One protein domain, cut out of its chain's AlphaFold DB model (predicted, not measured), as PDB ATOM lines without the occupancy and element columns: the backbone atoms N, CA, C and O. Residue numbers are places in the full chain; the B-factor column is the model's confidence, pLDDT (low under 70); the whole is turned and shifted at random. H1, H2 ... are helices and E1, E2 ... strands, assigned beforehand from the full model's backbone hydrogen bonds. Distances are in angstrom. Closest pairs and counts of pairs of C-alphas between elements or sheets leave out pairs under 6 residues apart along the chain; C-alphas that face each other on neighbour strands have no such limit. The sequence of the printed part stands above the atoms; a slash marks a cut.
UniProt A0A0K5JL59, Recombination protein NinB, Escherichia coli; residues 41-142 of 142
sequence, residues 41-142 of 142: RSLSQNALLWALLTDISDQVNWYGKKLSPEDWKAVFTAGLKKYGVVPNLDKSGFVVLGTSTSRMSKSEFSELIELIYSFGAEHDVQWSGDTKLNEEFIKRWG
ATOM      1  N   ARG A  41     382.526 324.932 367.685       63.75
ATOM      2  CA  ARG A  41     381.532 324.612 366.653       63.75
ATOM      3  C   ARG A  41     381.699 323.192 366.102       63.75
ATOM      4  O   ARG A  41     380.719 322.473 365.953       63.75
ATOM      5  N   SER A  42     382.943 322.773 365.863       74.38
ATOM      6  CA  SER A  42     383.267 321.414 365.403       74.38
ATOM      7  C   SER A  42     382.843 320.349 366.422       74.38
ATOM      8  O   SER A  42     382.245 319.337 366.059       74.38
ATOM      9  N   LEU A  43     383.056 320.603 367.720       78.44
ATOM     10  CA  LEU A  43     382.633 319.690 368.785       78.44
ATOM     11  C   LEU A  43     381.104 319.552 368.861       78.44
ATOM     12  O   LEU A  43     380.603 318.483 369.199       78.44
ATOM     13  N   SER A  44     380.377 320.620 368.540       80.06
ATOM     14  CA  SER A  44     378.910 320.642 368.534       80.06
ATOM     15  C   SER A  44     378.338 319.922 367.316       80.06
ATOM     16  O   SER A  44     377.414 319.131 367.457       80.06
ATOM     17  N   GLN A  45     378.938 320.113 366.136       83.56
ATOM     18  CA  GLN A  45     378.581 319.365 364.925       83.56
ATOM     19  C   GLN A  45     378.863 317.865 365.073       83.56
ATOM     20  O   GLN A  45     378.030 317.042 364.706       83.56
ATOM     21  N   ASN A  46     379.994 317.495 365.683       87.50
ATOM     22  CA  ASN A  46     380.274 316.096 366.007       87.50
ATOM     23  C   ASN A  46     379.295 315.533 367.046       87.50
ATOM     24  O   ASN A  46     378.870 314.392 366.905       87.50
ATOM     25  N   ALA A  47     378.929 316.305 368.073       88.56
ATOM     26  CA  ALA A  47     377.928 315.876 369.051       88.56
ATOM     27  C   ALA A  47     376.558 315.650 368.395       88.56
ATOM     28  O   ALA A  47     375.941 314.619 368.646       88.56
ATOM     29  N   LEU A  48     376.138 316.554 367.500       92.75
ATOM     30  CA  LEU A  48     374.913 316.395 366.721       92.75
ATOM     31  C   LEU A  48     374.943 315.115 365.879       92.75
ATOM     32  O   LEU A  48     374.001 314.334 365.943       92.75
ATOM     33  N   LEU A  49     376.032 314.870 365.140       93.94
ATOM     34  CA  LEU A  49     376.187 313.656 364.334       93.94
ATOM     35  C   LEU A  49     375.946 312.395 365.174       93.94
ATOM     36  O   LEU A  49     375.166 311.533 364.785       93.94
ATOM     37  N   TRP A  50     376.595 312.286 366.333       94.06
ATOM     38  CA  TRP A  50     376.447 311.108 367.190       94.06
ATOM     39  C   TRP A  50     375.059 310.985 367.818       94.06
ATOM     40  O   TRP A  50     374.576 309.862 367.961       94.06
ATOM     41  N   ALA A  51     374.414 312.101 368.164       95.25
ATOM     42  CA  ALA A  51     373.044 312.093 368.667       95.25
ATOM     43  C   ALA A  51     372.072 311.545 367.605       95.25
ATOM     44  O   ALA A  51     371.357 310.584 367.874       95.25
ATOM     45  N   LEU A  52     372.167 312.034 366.361       97.38
ATOM     46  CA  LEU A  52     371.359 311.545 365.237       97.38
ATOM     47  C   LEU A  52     371.573 310.049 364.965       97.38
ATOM     48  O   LEU A  52     370.620 309.291 364.806       97.38
ATOM     49  N   LEU A  53     372.834 309.606 364.930       97.19
ATOM     50  CA  LEU A  53     373.170 308.198 364.700       97.19
ATOM     51  C   LEU A  53     372.664 307.291 365.827       97.19
ATOM     52  O   LEU A  53     372.283 306.151 365.568       97.19
ATOM     53  N   THR A  54     372.656 307.789 367.066       97.00
ATOM     54  CA  THR A  54     372.110 307.064 368.220       97.00
ATOM     55  C   THR A  54     370.597 306.934 368.106       97.00
ATOM     56  O   THR A  54     370.081 305.823 368.203       97.00
ATOM     57  N   ASP A  55     369.902 308.028 367.792       97.50
ATOM     58  CA  ASP A  55     368.449 308.018 367.607       97.50
ATOM     59  C   ASP A  55     368.035 307.023 366.502       97.50
ATOM     60  O   ASP A  55     367.100 306.243 366.692       97.50
ATOM     61  N   ILE A  56     368.771 306.976 365.383       97.88
ATOM     62  CA  ILE A  56     368.544 306.005 364.298       97.88
ATOM     63  C   ILE A  56     368.863 304.575 364.744       97.88
ATOM     64  O   ILE A  56     368.063 303.670 364.504       97.88
ATOM     65  N   SER A  57     370.009 304.355 365.391       97.56
ATOM     66  CA  SER A  57     370.406 303.050 365.939       97.56
ATOM     67  C   SER A  57     369.299 302.457 366.813       97.56
ATOM     68  O   SER A  57     368.904 301.299 366.645       97.56
ATOM     69  N   ASP A  58     368.722 303.273 367.689       96.62
ATOM     70  CA  ASP A  58     367.711 302.834 368.646       96.62
ATOM     71  C   ASP A  58     366.354 302.562 367.981       96.62
ATOM     72  O   ASP A  58     365.633 301.652 368.395       96.62
ATOM     73  N   GLN A  59     366.044 303.213 366.854       97.69
ATOM     74  CA  GLN A  59     364.708 303.165 366.239       97.69
ATOM     75  C   GLN A  59     364.620 302.305 364.972       97.69
ATOM     76  O   GLN A  59     363.675 301.538 364.812       97.69
ATOM     77  N   VAL A  60     365.649 302.286 364.126       97.44
ATOM     78  CA  VAL A  60     365.591 301.627 362.811       97.44
ATOM     79  C   VAL A  60     366.111 300.192 362.873       97.44
ATOM     80  O   VAL A  60     367.156 299.925 363.464       97.44
ATOM     81  N   ASN A  61     365.378 299.248 362.278       95.50
ATOM     82  CA  ASN A  61     365.848 297.887 362.021       95.50
ATOM     83  C   ASN A  61     366.208 297.766 360.532       95.50
ATOM     84  O   ASN A  61     365.339 297.887 359.671       95.50
ATOM     85  N   TRP A  62     367.486 297.546 360.232       95.44
ATOM     86  CA  TRP A  62     368.017 297.547 358.875       95.44
ATOM     87  C   TRP A  62     368.180 296.121 358.357       95.44
ATOM     88  O   TRP A  62     369.054 295.384 358.814       95.44
ATOM     89  N   TYR A  63     367.316 295.711 357.424       92.88
ATOM     90  CA  TYR A  63     367.300 294.355 356.849       92.88
ATOM     91  C   TYR A  63     367.347 293.232 357.905       92.88
ATOM     92  O   TYR A  63     368.055 292.239 357.756       92.88
ATOM     93  N   GLY A  64     366.596 293.398 358.999       93.06
ATOM     94  CA  GLY A  64     366.527 292.425 360.091       93.06
ATOM     95  C   GLY A  64     367.648 292.546 361.127       93.06
ATOM     96  O   GLY A  64     367.684 291.750 362.068       93.06
ATOM     97  N   LYS A  65     368.543 293.534 361.000       93.31
ATOM     98  CA  LYS A  65     369.624 293.800 361.948       93.31
ATOM     99  C   LYS A  65     369.532 295.203 362.554       93.31
ATOM    100  O   LYS A  65     369.370 296.206 361.863       93.31
ATOM    101  N   LYS A  66     369.747 295.281 363.868       95.06
ATOM    102  CA  LYS A  66     370.070 296.533 364.561       95.06
ATOM    103  C   LYS A  66     371.553 296.851 364.387       95.06
ATOM    104  O   LYS A  66     372.404 296.026 364.719       95.06
ATOM    105  N   LEU A  67     371.844 298.023 363.839       96.31
ATOM    106  CA  LEU A  67     373.204 298.525 363.662       96.31
ATOM    107  C   LEU A  67     373.548 299.481 364.801       96.31
ATOM    108  O   LEU A  67     372.667 300.196 365.275       96.31
ATOM    109  N   SER A  68     374.812 299.496 365.220       96.19
ATOM    110  CA  SER A  68     375.310 300.481 366.183       96.19
ATOM    111  C   SER A  68     375.393 301.880 365.553       96.19
ATOM    112  O   SER A  68     375.404 302.004 364.322       96.19
ATOM    113  N   PRO A  69     375.512 302.953 366.356       95.38
ATOM    114  CA  PRO A  69     375.752 304.298 365.831       95.38
ATOM    115  C   PRO A  69     377.009 304.373 364.945       95.38
ATOM    116  O   PRO A  69     377.024 305.064 363.926       95.38
ATOM    117  N   GLU A  70     378.063 303.631 365.297       92.44
ATOM    118  CA  GLU A  70     379.297 303.519 364.517       92.44
ATOM    119  C   GLU A  70     379.056 302.880 363.142       92.44
ATOM    120  O   GLU A  70     379.549 303.395 362.134       92.44
ATOM    121  N   ASP A  71     378.287 301.790 363.098       92.94
ATOM    122  CA  ASP A  71     377.934 301.092 361.861       92.94
ATOM    123  C   ASP A  71     377.056 301.983 360.973       92.94
ATOM    124  O   ASP A  71     377.310 302.106 359.773       92.94
ATOM    125  N   TRP A  72     376.076 302.686 361.554       95.31
ATOM    126  CA  TRP A  72     375.275 303.675 360.827       95.31
ATOM    127  C   TRP A  72     376.134 304.795 360.244       95.31
ATOM    128  O   TRP A  72     375.925 305.191 359.097       95.31
ATOM    129  N   LYS A  73     377.162 305.263 360.967       93.06
ATOM    130  CA  LYS A  73     378.110 306.249 360.424       93.06
ATOM    131  C   LYS A  73     378.795 305.722 359.166       93.06
ATOM    132  O   LYS A  73     378.942 306.462 358.192       93.06
ATOM    133  N   ALA A  74     379.219 304.460 359.174       89.62
ATOM    134  CA  ALA A  74     379.783 303.827 357.987       89.62
ATOM    135  C   ALA A  74     378.746 303.778 356.852       89.62
ATOM    136  O   ALA A  74     379.041 304.210 355.744       89.62
ATOM    137  N   VAL A  75     377.507 303.364 357.123       91.62
ATOM    138  CA  VAL A  75     376.442 303.312 356.105       91.62
ATOM    139  C   VAL A  75     376.203 304.679 355.454       91.62
ATOM    140  O   VAL A  75     376.231 304.779 354.230       91.62
ATOM    141  N   PHE A  76     376.042 305.750 356.232       93.69
ATOM    142  CA  PHE A  76     375.794 307.079 355.659       93.69
ATOM    143  C   PHE A  76     377.004 307.646 354.921       93.69
ATOM    144  O   PHE A  76     376.868 308.212 353.838       93.69
ATOM    145  N   THR A  77     378.212 307.454 355.455       89.38
ATOM    146  CA  THR A  77     379.430 307.904 354.762       89.38
ATOM    147  C   THR A  77     379.676 307.137 353.456       89.38
ATOM    148  O   THR A  77     380.215 307.733 352.520       89.38
ATOM    149  N   ALA A  78     379.211 305.882 353.348       85.19
ATOM    150  CA  ALA A  78     379.167 305.112 352.097       85.19
ATOM    151  C   ALA A  78     378.378 305.818 351.000       85.19
ATOM    152  O   ALA A  78     378.766 305.783 349.835       85.19
ATOM    153  N   GLY A  79     377.242 306.410 351.385       81.81
ATOM    154  CA  GLY A  79     376.311 307.057 350.467       81.81
ATOM    155  C   GLY A  79     376.893 308.310 349.820       81.81
ATOM    156  O   GLY A  79     376.466 308.682 348.734       81.81
ATOM    157  N   LEU A  80     377.896 308.929 350.454       82.69
ATOM    158  CA  LEU A  80     378.489 310.190 350.002       82.69
ATOM    159  C   LEU A  80     379.860 310.036 349.346       82.69
ATOM    160  O   LEU A  80     380.201 310.794 348.439       82.69
ATOM    161  N   LYS A  81     380.677 309.076 349.791       75.12
ATOM    162  CA  LYS A  81     382.030 308.876 349.257       75.12
ATOM    163  C   LYS A  81     382.278 307.428 348.882       75.12
ATOM    164  O   LYS A  81     382.002 306.505 349.640       75.12
ATOM    165  N   LYS A  82     382.899 307.250 347.714       69.38
ATOM    166  CA  LYS A  82     383.354 305.941 347.246       69.38
ATOM    167  C   LYS A  82     384.428 305.394 348.184       69.38
ATOM    168  O   LYS A  82     385.370 306.102 348.536       69.38
ATOM    169  N   TYR A  83     384.297 304.122 348.538       75.06
ATOM    170  CA  TYR A  83     385.288 303.414 349.335       75.06
ATOM    171  C   TYR A  83     386.517 303.021 348.527       75.06
ATOM    172  O   TYR A  83     386.425 302.693 347.342       75.06
ATOM    173  N   GLY A  84     387.664 303.001 349.203       78.12
ATOM    174  CA  GLY A  84     388.841 302.293 348.716       78.12
ATOM    175  C   GLY A  84     388.747 300.819 349.094       78.12
ATOM    176  O   GLY A  84     388.288 300.490 350.184       78.12
ATOM    177  N   VAL A  85     389.205 299.928 348.221       85.88
ATOM    178  CA  VAL A  85     389.368 298.506 348.543       85.88
ATOM    179  C   VAL A  85     390.836 298.166 348.363       85.88
ATOM    180  O   VAL A  85     391.409 298.436 347.307       85.88
ATOM    181  N   VAL A  86     391.453 297.615 349.404       89.69
ATOM    182  CA  VAL A  86     392.874 297.248 349.398       89.69
ATOM    183  C   VAL A  86     393.042 295.779 349.779       89.69
ATOM    184  O   VAL A  86     392.212 295.260 350.527       89.69
ATOM    185  N   PRO A  87     394.086 295.086 349.291       93.88
ATOM    186  CA  PRO A  87     394.403 293.743 349.765       93.88
ATOM    187  C   PRO A  87     394.614 293.722 351.282       93.88
ATOM    188  O   PRO A  87     395.184 294.657 351.850       93.88
ATOM    189  N   ASN A  88     394.164 292.653 351.936       92.25
ATOM    190  CA  ASN A  88     394.493 292.407 353.337       92.25
ATOM    191  C   ASN A  88     395.981 292.031 353.502       92.25
ATOM    192  O   ASN A  88     396.699 291.774 352.533       92.25
ATOM    193  N   LEU A  89     396.465 292.039 354.747       93.25
ATOM    194  CA  LEU A  89     397.891 291.864 355.054       93.25
ATOM    195  C   LEU A  89     398.445 290.501 354.613       93.25
ATOM    196  O   LEU A  89     399.590 290.407 354.176       93.25
ATOM    197  N   ASP A  90     397.627 289.459 354.701       93.12
ATOM    198  CA  ASP A  90     397.931 288.086 354.301       93.12
ATOM    199  C   ASP A  90     397.639 287.808 352.816       93.12
ATOM    200  O   ASP A  90     397.858 286.692 352.349       93.12
ATOM    201  N   LYS A  91     397.197 288.821 352.054       85.06
ATOM    202  CA  LYS A  91     396.899 288.753 350.611       85.06
ATOM    203  C   LYS A  91     395.873 287.675 350.226       85.06
ATOM    204  O   LYS A  91     395.820 287.265 349.069       85.06
ATOM    205  N   SER A  92     395.066 287.221 351.179       92.06
ATOM    206  CA  SER A  92     394.016 286.214 350.995       92.06
ATOM    207  C   SER A  92     392.653 286.824 350.647       92.06
ATOM    208  O   SER A  92     391.719 286.108 350.292       92.06
ATOM    209  N   GLY A  93     392.527 288.149 350.743       90.94
ATOM    210  CA  GLY A  93     391.271 288.864 350.578       90.94
ATOM    211  C   GLY A  93     391.453 290.377 350.551       90.94
ATOM    212  O   GLY A  93     392.519 290.897 350.215       90.94
ATOM    213  N   PHE A  94     390.391 291.099 350.901       91.38
ATOM    214  CA  PHE A  94     390.336 292.553 350.791       91.38
ATOM    215  C   PHE A  94     389.769 293.202 352.049       91.38
ATOM    216  O   PHE A  94     388.957 292.616 352.763       91.38
ATOM    217  N   VAL A  95     390.176 294.446 352.282       87.00
ATOM    218  CA  VAL A  95     389.644 295.328 353.318       87.00
ATOM    219  C   VAL A  95     389.029 296.545 352.641       87.00
ATOM    220  O   VAL A  95     389.653 297.185 351.792       87.00
ATOM    221  N   VAL A  96     387.800 296.873 353.034       85.25
ATOM    222  CA  VAL A  96     387.137 298.118 352.640       85.25
ATOM    223  C   VAL A  96     387.651 299.235 353.544       85.25
ATOM    224  O   VAL A  96     387.502 299.182 354.765       85.25
ATOM    225  N   LEU A  97     388.267 300.253 352.952       81.94
ATOM    226  CA  LEU A  97     388.704 301.452 353.651       81.94
ATOM    227  C   LEU A  97     387.541 302.431 353.732       81.94
ATOM    228  O   LEU A  97     387.190 303.078 352.742       81.94
ATOM    229  N   GLY A  98     386.963 302.532 354.927       72.94
ATOM    230  CA  GLY A  98     385.939 303.519 355.236       72.94
ATOM    231  C   GLY A  98     386.441 304.955 355.063       72.94
ATOM    232  O   GLY A  98     387.624 305.251 355.251       72.94
ATOM    233  N   THR A  99     385.533 305.876 354.748       73.31
ATOM    234  CA  THR A  99     385.865 307.302 354.707       73.31
ATOM    235  C   THR A  99     385.862 307.869 356.126       73.31
ATOM    236  O   THR A  99     384.850 307.822 356.825       73.31
ATOM    237  N   SER A 100     386.979 308.460 356.558       75.81
ATOM    238  CA  SER A 100     387.017 309.156 357.846       75.81
ATOM    239  C   SER A 100     386.257 310.482 357.791       75.81
ATOM    240  O   SER A 100     386.655 311.395 357.062       75.81
ATOM    241  N   THR A 101     385.239 310.633 358.642       79.00
ATOM    242  CA  THR A 101     384.523 311.909 358.824       79.00
ATOM    243  C   THR A 101     385.431 313.024 359.343       79.00
ATOM    244  O   THR A 101     385.182 314.191 359.071       79.00
ATOM    245  N   SER A 102     386.544 312.696 360.014       79.06
ATOM    246  CA  SER A 102     387.513 313.694 360.496       79.06
ATOM    247  C   SER A 102     388.269 314.428 359.385       79.06
ATOM    248  O   SER A 102     388.871 315.466 359.644       79.06
ATOM    249  N   ARG A 103     388.263 313.890 358.158       76.81
ATOM    250  CA  ARG A 103     388.894 314.504 356.979       76.81
ATOM    251  C   ARG A 103     387.881 315.183 356.057       76.81
ATOM    252  O   ARG A 103     388.274 315.649 354.991       76.81
ATOM    253  N   MET A 104     386.600 315.196 356.425       83.88
ATOM    254  CA  MET A 104     385.566 315.836 355.621       83.88
ATOM    255  C   MET A 104     385.681 317.359 355.690       83.88
ATOM    256  O   MET A 104     385.997 317.933 356.736       83.88
ATOM    257  N   SER A 105     385.407 318.016 354.567       85.25
ATOM    258  CA  SER A 105     385.205 319.462 354.543       85.25
ATOM    259  C   SER A 105     383.900 319.839 355.257       85.25
ATOM    260  O   SER A 105     383.038 318.997 355.511       85.25
ATOM    261  N   LYS A 106     383.718 321.130 355.554       82.94
ATOM    262  CA  LYS A 106     382.471 321.631 356.157       82.94
ATOM    263  C   LYS A 106     381.239 321.352 355.281       82.94
ATOM    264  O   LYS A 106     380.178 321.084 355.835       82.94
ATOM    265  N   SER A 107     381.384 321.408 353.951       85.38
ATOM    266  CA  SER A 107     380.293 321.101 353.007       85.38
ATOM    267  C   SER A 107     379.914 319.631 353.090       85.38
ATOM    268  O   SER A 107     378.774 319.308 353.386       85.38
ATOM    269  N   GLU A 108     380.908 318.750 352.974       86.94
ATOM    270  CA  GLU A 108     380.707 317.296 353.013       86.94
ATOM    271  C   GLU A 108     380.093 316.836 354.341       86.94
ATOM    272  O   GLU A 108     379.259 315.937 354.376       86.94
ATOM    273  N   PHE A 109     380.491 317.462 355.453       88.69
ATOM    274  CA  PHE A 109     379.893 317.168 356.752       88.69
ATOM    275  C   PHE A 109     378.438 317.649 356.835       88.69
ATOM    276  O   PHE A 109     377.614 316.992 357.462       88.69
ATOM    277  N   SER A 110     378.108 318.777 356.203       89.25
ATOM    278  CA  SER A 110     376.730 319.281 356.158       89.25
ATOM    279  C   SER A 110     375.842 318.366 355.313       89.25
ATOM    280  O   SER A 110     374.772 317.985 355.773       89.25
ATOM    281  N   GLU A 111     376.335 317.914 354.156       91.38
ATOM    282  CA  GLU A 111     375.672 316.914 353.304       91.38
ATOM    283  C   GLU A 111     375.436 315.590 354.052       91.38
ATOM    284  O   GLU A 111     374.374 314.985 353.928       91.38
ATOM    285  N   LEU A 112     376.390 315.156 354.887       92.75
ATOM    286  CA  LEU A 112     376.224 313.979 355.748       92.75
ATOM    287  C   LEU A 112     375.079 314.146 356.744       92.75
ATOM    288  O   LEU A 112     374.268 313.238 356.896       92.75
ATOM    289  N   ILE A 113     375.012 315.286 357.424       94.19
ATOM    290  CA  ILE A 113     373.938 315.565 358.381       94.19
ATOM    291  C   ILE A 113     372.581 315.624 357.670       94.19
ATOM    292  O   ILE A 113     371.606 315.061 358.159       94.19
ATOM    293  N   GLU A 114     372.520 316.258 356.502       94.69
ATOM    294  CA  GLU A 114     371.293 316.386 355.714       94.69
ATOM    295  C   GLU A 114     370.788 315.026 355.209       94.69
ATOM    296  O   GLU A 114     369.605 314.715 355.350       94.69
ATOM    297  N   LEU A 115     371.695 314.161 354.740       95.44
ATOM    298  CA  LEU A 115     371.381 312.779 354.372       95.44
ATOM    299  C   LEU A 115     370.787 311.992 355.551       95.44
ATOM    300  O   LEU A 115     369.813 311.261 355.381       95.44
ATOM    301  N   ILE A 116     371.355 312.156 356.748       97.00
ATOM    302  CA  ILE A 116     370.878 311.493 357.968       97.00
ATOM    303  C   ILE A 116     369.469 311.971 358.338       97.00
ATOM    304  O   ILE A 116     368.624 311.148 358.690       97.00
ATOM    305  N   TYR A 117     369.184 313.272 358.224       97.38
ATOM    306  CA  TYR A 117     367.835 313.794 358.452       97.38
ATOM    307  C   TYR A 117     366.830 313.279 357.426       97.38
ATOM    308  O   TYR A 117     365.736 312.880 357.820       97.38
ATOM    309  N   SER A 118     367.196 313.262 356.138       97.19
ATOM    310  CA  SER A 118     366.332 312.735 355.075       97.19
ATOM    311  C   SER A 118     365.960 311.284 355.354       97.19
ATOM    312  O   SER A 118     364.785 310.933 355.371       97.19
ATOM    313  N   PHE A 119     366.958 310.459 355.679       97.31
ATOM    314  CA  PHE A 119     366.736 309.067 356.048       97.31
ATOM    315  C   PHE A 119     365.869 308.932 357.304       97.31
ATOM    316  O   PHE A 119     364.941 308.129 357.341       97.31
ATOM    317  N   GLY A 120     366.145 309.723 358.342       97.31
ATOM    318  CA  GLY A 120     365.345 309.711 359.564       97.31
ATOM    319  C   GLY A 120     363.879 310.057 359.307       97.31
ATOM    320  O   GLY A 120     363.001 309.415 359.875       97.31
ATOM    321  N   ALA A 121     363.607 311.011 358.413       97.38
ATOM    322  CA  ALA A 121     362.252 311.381 358.015       97.38
ATOM    323  C   ALA A 121     361.537 310.258 357.245       97.38
ATOM    324  O   ALA A 121     360.374 309.985 357.519       97.38
ATOM    325  N   GLU A 122     362.230 309.569 356.335       97.25
ATOM    326  CA  GLU A 122     361.687 308.412 355.598       97.25
ATOM    327  C   GLU A 122     361.358 307.214 356.506       97.25
ATOM    328  O   GLU A 122     360.538 306.370 356.151       97.25
ATOM    329  N   HIS A 123     361.995 307.146 357.676       96.56
ATOM    330  CA  HIS A 123     361.847 306.070 358.654       96.56
ATOM    331  C   HIS A 123     361.128 306.500 359.946       96.56
ATOM    332  O   HIS A 123     361.195 305.775 360.942       96.56
ATOM    333  N   ASP A 124     360.456 307.657 359.944       97.25
ATOM    334  CA  ASP A 124     359.677 308.199 361.071       97.25
ATOM    335  C   ASP A 124     360.457 308.310 362.403       97.25
ATOM    336  O   ASP A 124     359.897 308.207 363.501       97.25
ATOM    337  N   VAL A 125     361.771 308.547 362.319       97.50
ATOM    338  CA  VAL A 125     362.671 308.632 363.476       97.50
ATOM    339  C   VAL A 125     362.329 309.847 364.338       97.50
ATOM    340  O   VAL A 125     362.250 310.983 363.867       97.50
ATOM    341  N   GLN A 126     362.170 309.613 365.639       97.38
ATOM    342  CA  GLN A 126     361.933 310.649 366.637       97.38
ATOM    343  C   GLN A 126     363.253 311.125 367.242       97.38
ATOM    344  O   GLN A 126     363.963 310.358 367.891       97.38
ATOM    345  N   TRP A 127     363.570 312.407 367.067       96.38
ATOM    346  CA  TRP A 127     364.814 312.989 367.571       96.38
ATOM    347  C   TRP A 127     364.765 313.267 369.077       96.38
ATOM    348  O   TRP A 127     363.830 313.908 369.584       96.38
ATOM    349  N   SER A 128     365.799 312.816 369.787       92.88
ATOM    350  CA  SER A 128     365.941 312.967 371.233       92.88
ATOM    351  C   SER A 128     366.203 314.416 371.657       92.88
ATOM    352  O   SER A 128     366.460 315.314 370.848       92.88
ATOM    353  N   GLY A 129     366.120 314.662 372.969       85.81
ATOM    354  CA  GLY A 129     366.451 315.967 373.546       85.81
ATOM    355  C   GLY A 129     367.883 316.397 373.223       85.81
ATOM    356  O   GLY A 129     368.101 317.556 372.879       85.81
ATOM    357  N   ASP A 130     368.831 315.460 373.237       85.69
ATOM    358  CA  ASP A 130     370.235 315.729 372.916       85.69
ATOM    359  C   ASP A 130     370.406 316.195 371.466       85.69
ATOM    360  O   ASP A 130     371.130 317.161 371.208       85.69
ATOM    361  N   THR A 131     369.705 315.568 370.515       89.75
ATOM    362  CA  THR A 131     369.697 316.000 369.109       89.75
ATOM    363  C   THR A 131     369.188 317.438 368.985       89.75
ATOM    364  O   THR A 131     369.888 318.300 368.448       89.75
ATOM    365  N   LYS A 132     368.030 317.739 369.585       89.38
ATOM    366  CA  LYS A 132     367.407 319.076 369.536       89.38
ATOM    367  C   LYS A 132     368.274 320.161 370.185       89.38
ATOM    368  O   LYS A 132     368.404 321.252 369.636       89.38
ATOM    369  N   LEU A 133     368.905 319.858 371.320       85.06
ATOM    370  CA  LEU A 133     369.810 320.777 372.017       85.06
ATOM    371  C   LEU A 133     371.044 321.113 371.169       85.06
ATOM    372  O   LEU A 133     371.457 322.272 371.089       85.06
ATOM    373  N   ASN A 134     371.636 320.106 370.518       85.88
ATOM    374  CA  ASN A 134     372.792 320.320 369.651       85.88
ATOM    375  C   ASN A 134     372.425 321.108 368.386       85.88
ATOM    376  O   ASN A 134     373.191 321.986 367.982       85.88
ATOM    377  N   GLU A 135     371.255 320.852 367.795       86.44
ATOM    378  CA  GLU A 135     370.728 321.659 366.692       86.44
ATOM    379  C   GLU A 135     370.550 323.131 367.074       86.44
ATOM    380  O   GLU A 135     371.000 324.014 366.343       86.44
ATOM    381  N   GLU A 136     369.884 323.408 368.200       86.00
ATOM    382  CA  GLU A 136     369.618 324.776 368.648       86.00
ATOM    383  C   GLU A 136     370.926 325.530 368.898       86.00
ATOM    384  O   GLU A 136     371.081 326.678 368.474       86.00
ATOM    385  N   PHE A 137     371.907 324.863 369.512       82.50
ATOM    386  CA  PHE A 137     373.230 325.437 369.717       82.50
ATOM    387  C   PHE A 137     373.897 325.825 368.392       82.50
ATOM    388  O   PHE A 137     374.410 326.937 368.271       82.50
ATOM    389  N   ILE A 138     373.881 324.929 367.396       84.31
ATOM    390  CA  ILE A 138     374.470 325.200 366.077       84.31
ATOM    391  C   ILE A 138     373.722 326.341 365.380       84.31
ATOM    392  O   ILE A 138     374.371 327.235 364.857       84.31
ATOM    393  N   LYS A 139     372.383 326.370 365.418       85.00
ATOM    394  CA  LYS A 139     371.578 327.445 364.804       85.00
ATOM    395  C   LYS A 139     371.848 328.815 365.432       85.00
ATOM    396  O   LYS A 139     371.787 329.828 364.744       85.00
ATOM    397  N   ARG A 140     372.108 328.855 366.740       78.88
ATOM    398  CA  ARG A 140     372.270 330.104 367.491       78.88
ATOM    399  C   ARG A 140     373.699 330.647 367.485       78.88
ATOM    400  O   ARG A 140     373.868 331.857 367.609       78.88
ATOM    401  N   TRP A 141     374.704 329.778 367.364       73.19
ATOM    402  CA  TRP A 141     376.113 330.143 367.576       73.19
ATOM    403  C   TRP A 141     377.103 329.579 366.538       73.19
ATOM    404  O   TRP A 141     378.300 329.852 366.646       73.19
ATOM    405  N   GLY A 142     376.660 328.749 365.588       62.94
ATOM    406  CA  GLY A 142     377.507 328.051 364.602       62.94
ATOM    407  C   GLY A 142     377.515 328.692 363.221       62.94
ATOM    408  O   GLY A 142     378.576 328.576 362.550       62.94
TER     409      GLY A 142
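AT A GLANCE: This is residues 41 to 142 of the 142 residues of the protein "Recombination protein NinB" of Escherichia coli (UniProt A0A0K5JL59). The helices H1, H3 and H4 make a body in which H1 lies between the other two, while H2 crosses H1 and H3, and a small two-stranded hairpin of E1 and E2 reaches away from the helices as an arm at one end. That hairpin lies at one end of the longest axis, and its turn holds Ser 92, one of the two residues farthest apart. The printed part has 102 residues, with the elements in the order H1, H2, E1, E2, H3, H4, and its class is mostly helix. The sheet is E1 next to E2, antiparallel. The whole is only just compact, close to loose, with a radius of gyration of the C-alphas of 15.2 A, and its flat outline spans 50 by 33 by 18 A.

IN THESE COORDINATES: H1 runs from residue 41, C-alpha at (381.532, 324.612, 366.653), to residue 59 and is 27.3 A long. H2 holds residues 69 to 80 and measures 17.1 A. The strands are E1, residues 84 to 87, 10.3 A, with C-alpha 84 at (388.841, 302.293, 348.716), and E2, residues 94 to 97, 9.5 A. H3 holds residues 106 to 122 and measures 24.6 A. H4, residues 129 to 141, is 18.2 A long and ends with C-alpha 141 at (376.113, 330.143, 367.576).

HOW THE PARTS SIT: H1 is the hub, touching the three other helices. It touches H4 at a shallow tilt of 26 degrees, opposite ways, the closest C-alphas being those of Ala 51 and Thr 131, 5.2 A apart. With residues 49 to 56 alone it touches H3 at a shallow tilt of 23 degrees, the same way; the closest C-alphas, of Leu 49 and Ile 113, are 6.6 A apart. Residues 69 to 73 of H2 touch H1 about perpendicular, at 74 degrees, with the closest C-alphas, of Leu 53 and Pro 69, 4.8 A apart. Residues 76 to 80 of H2 touch H3, only just about perpendicular at 71 degrees; the closest C-alphas are those of Phe 76 and Leu 112, 6.9 A apart. H4 is apart from H2 and from H3. E1 and E2 form a hairpin, antiparallel at 149 degrees, with N 95 and O 86 at 2.8 A and N 97 and O 84 at 2.8 A, both within hydrogen-bond range. Both strands are apart from H1 and H4. Every O i to N i+4 pair is within hydrogen-bond range in H1, H3 and H4, and 7 of 8 are in H2.

THE WHOLE: The C-alphas of Ser 92 and Arg 140, the two farthest apart, are 51.7 A apart, while those of Arg 41 and Gly 142, the first and last printed, are 5.7 A apart. The printed part has no cut and ends at the chain's last residue. The link from H2 to E1 is tight, the other links are short, and no link is long. The mean pLDDT of the printed part is 88.8; residues 41, 82 and 142 are under 70.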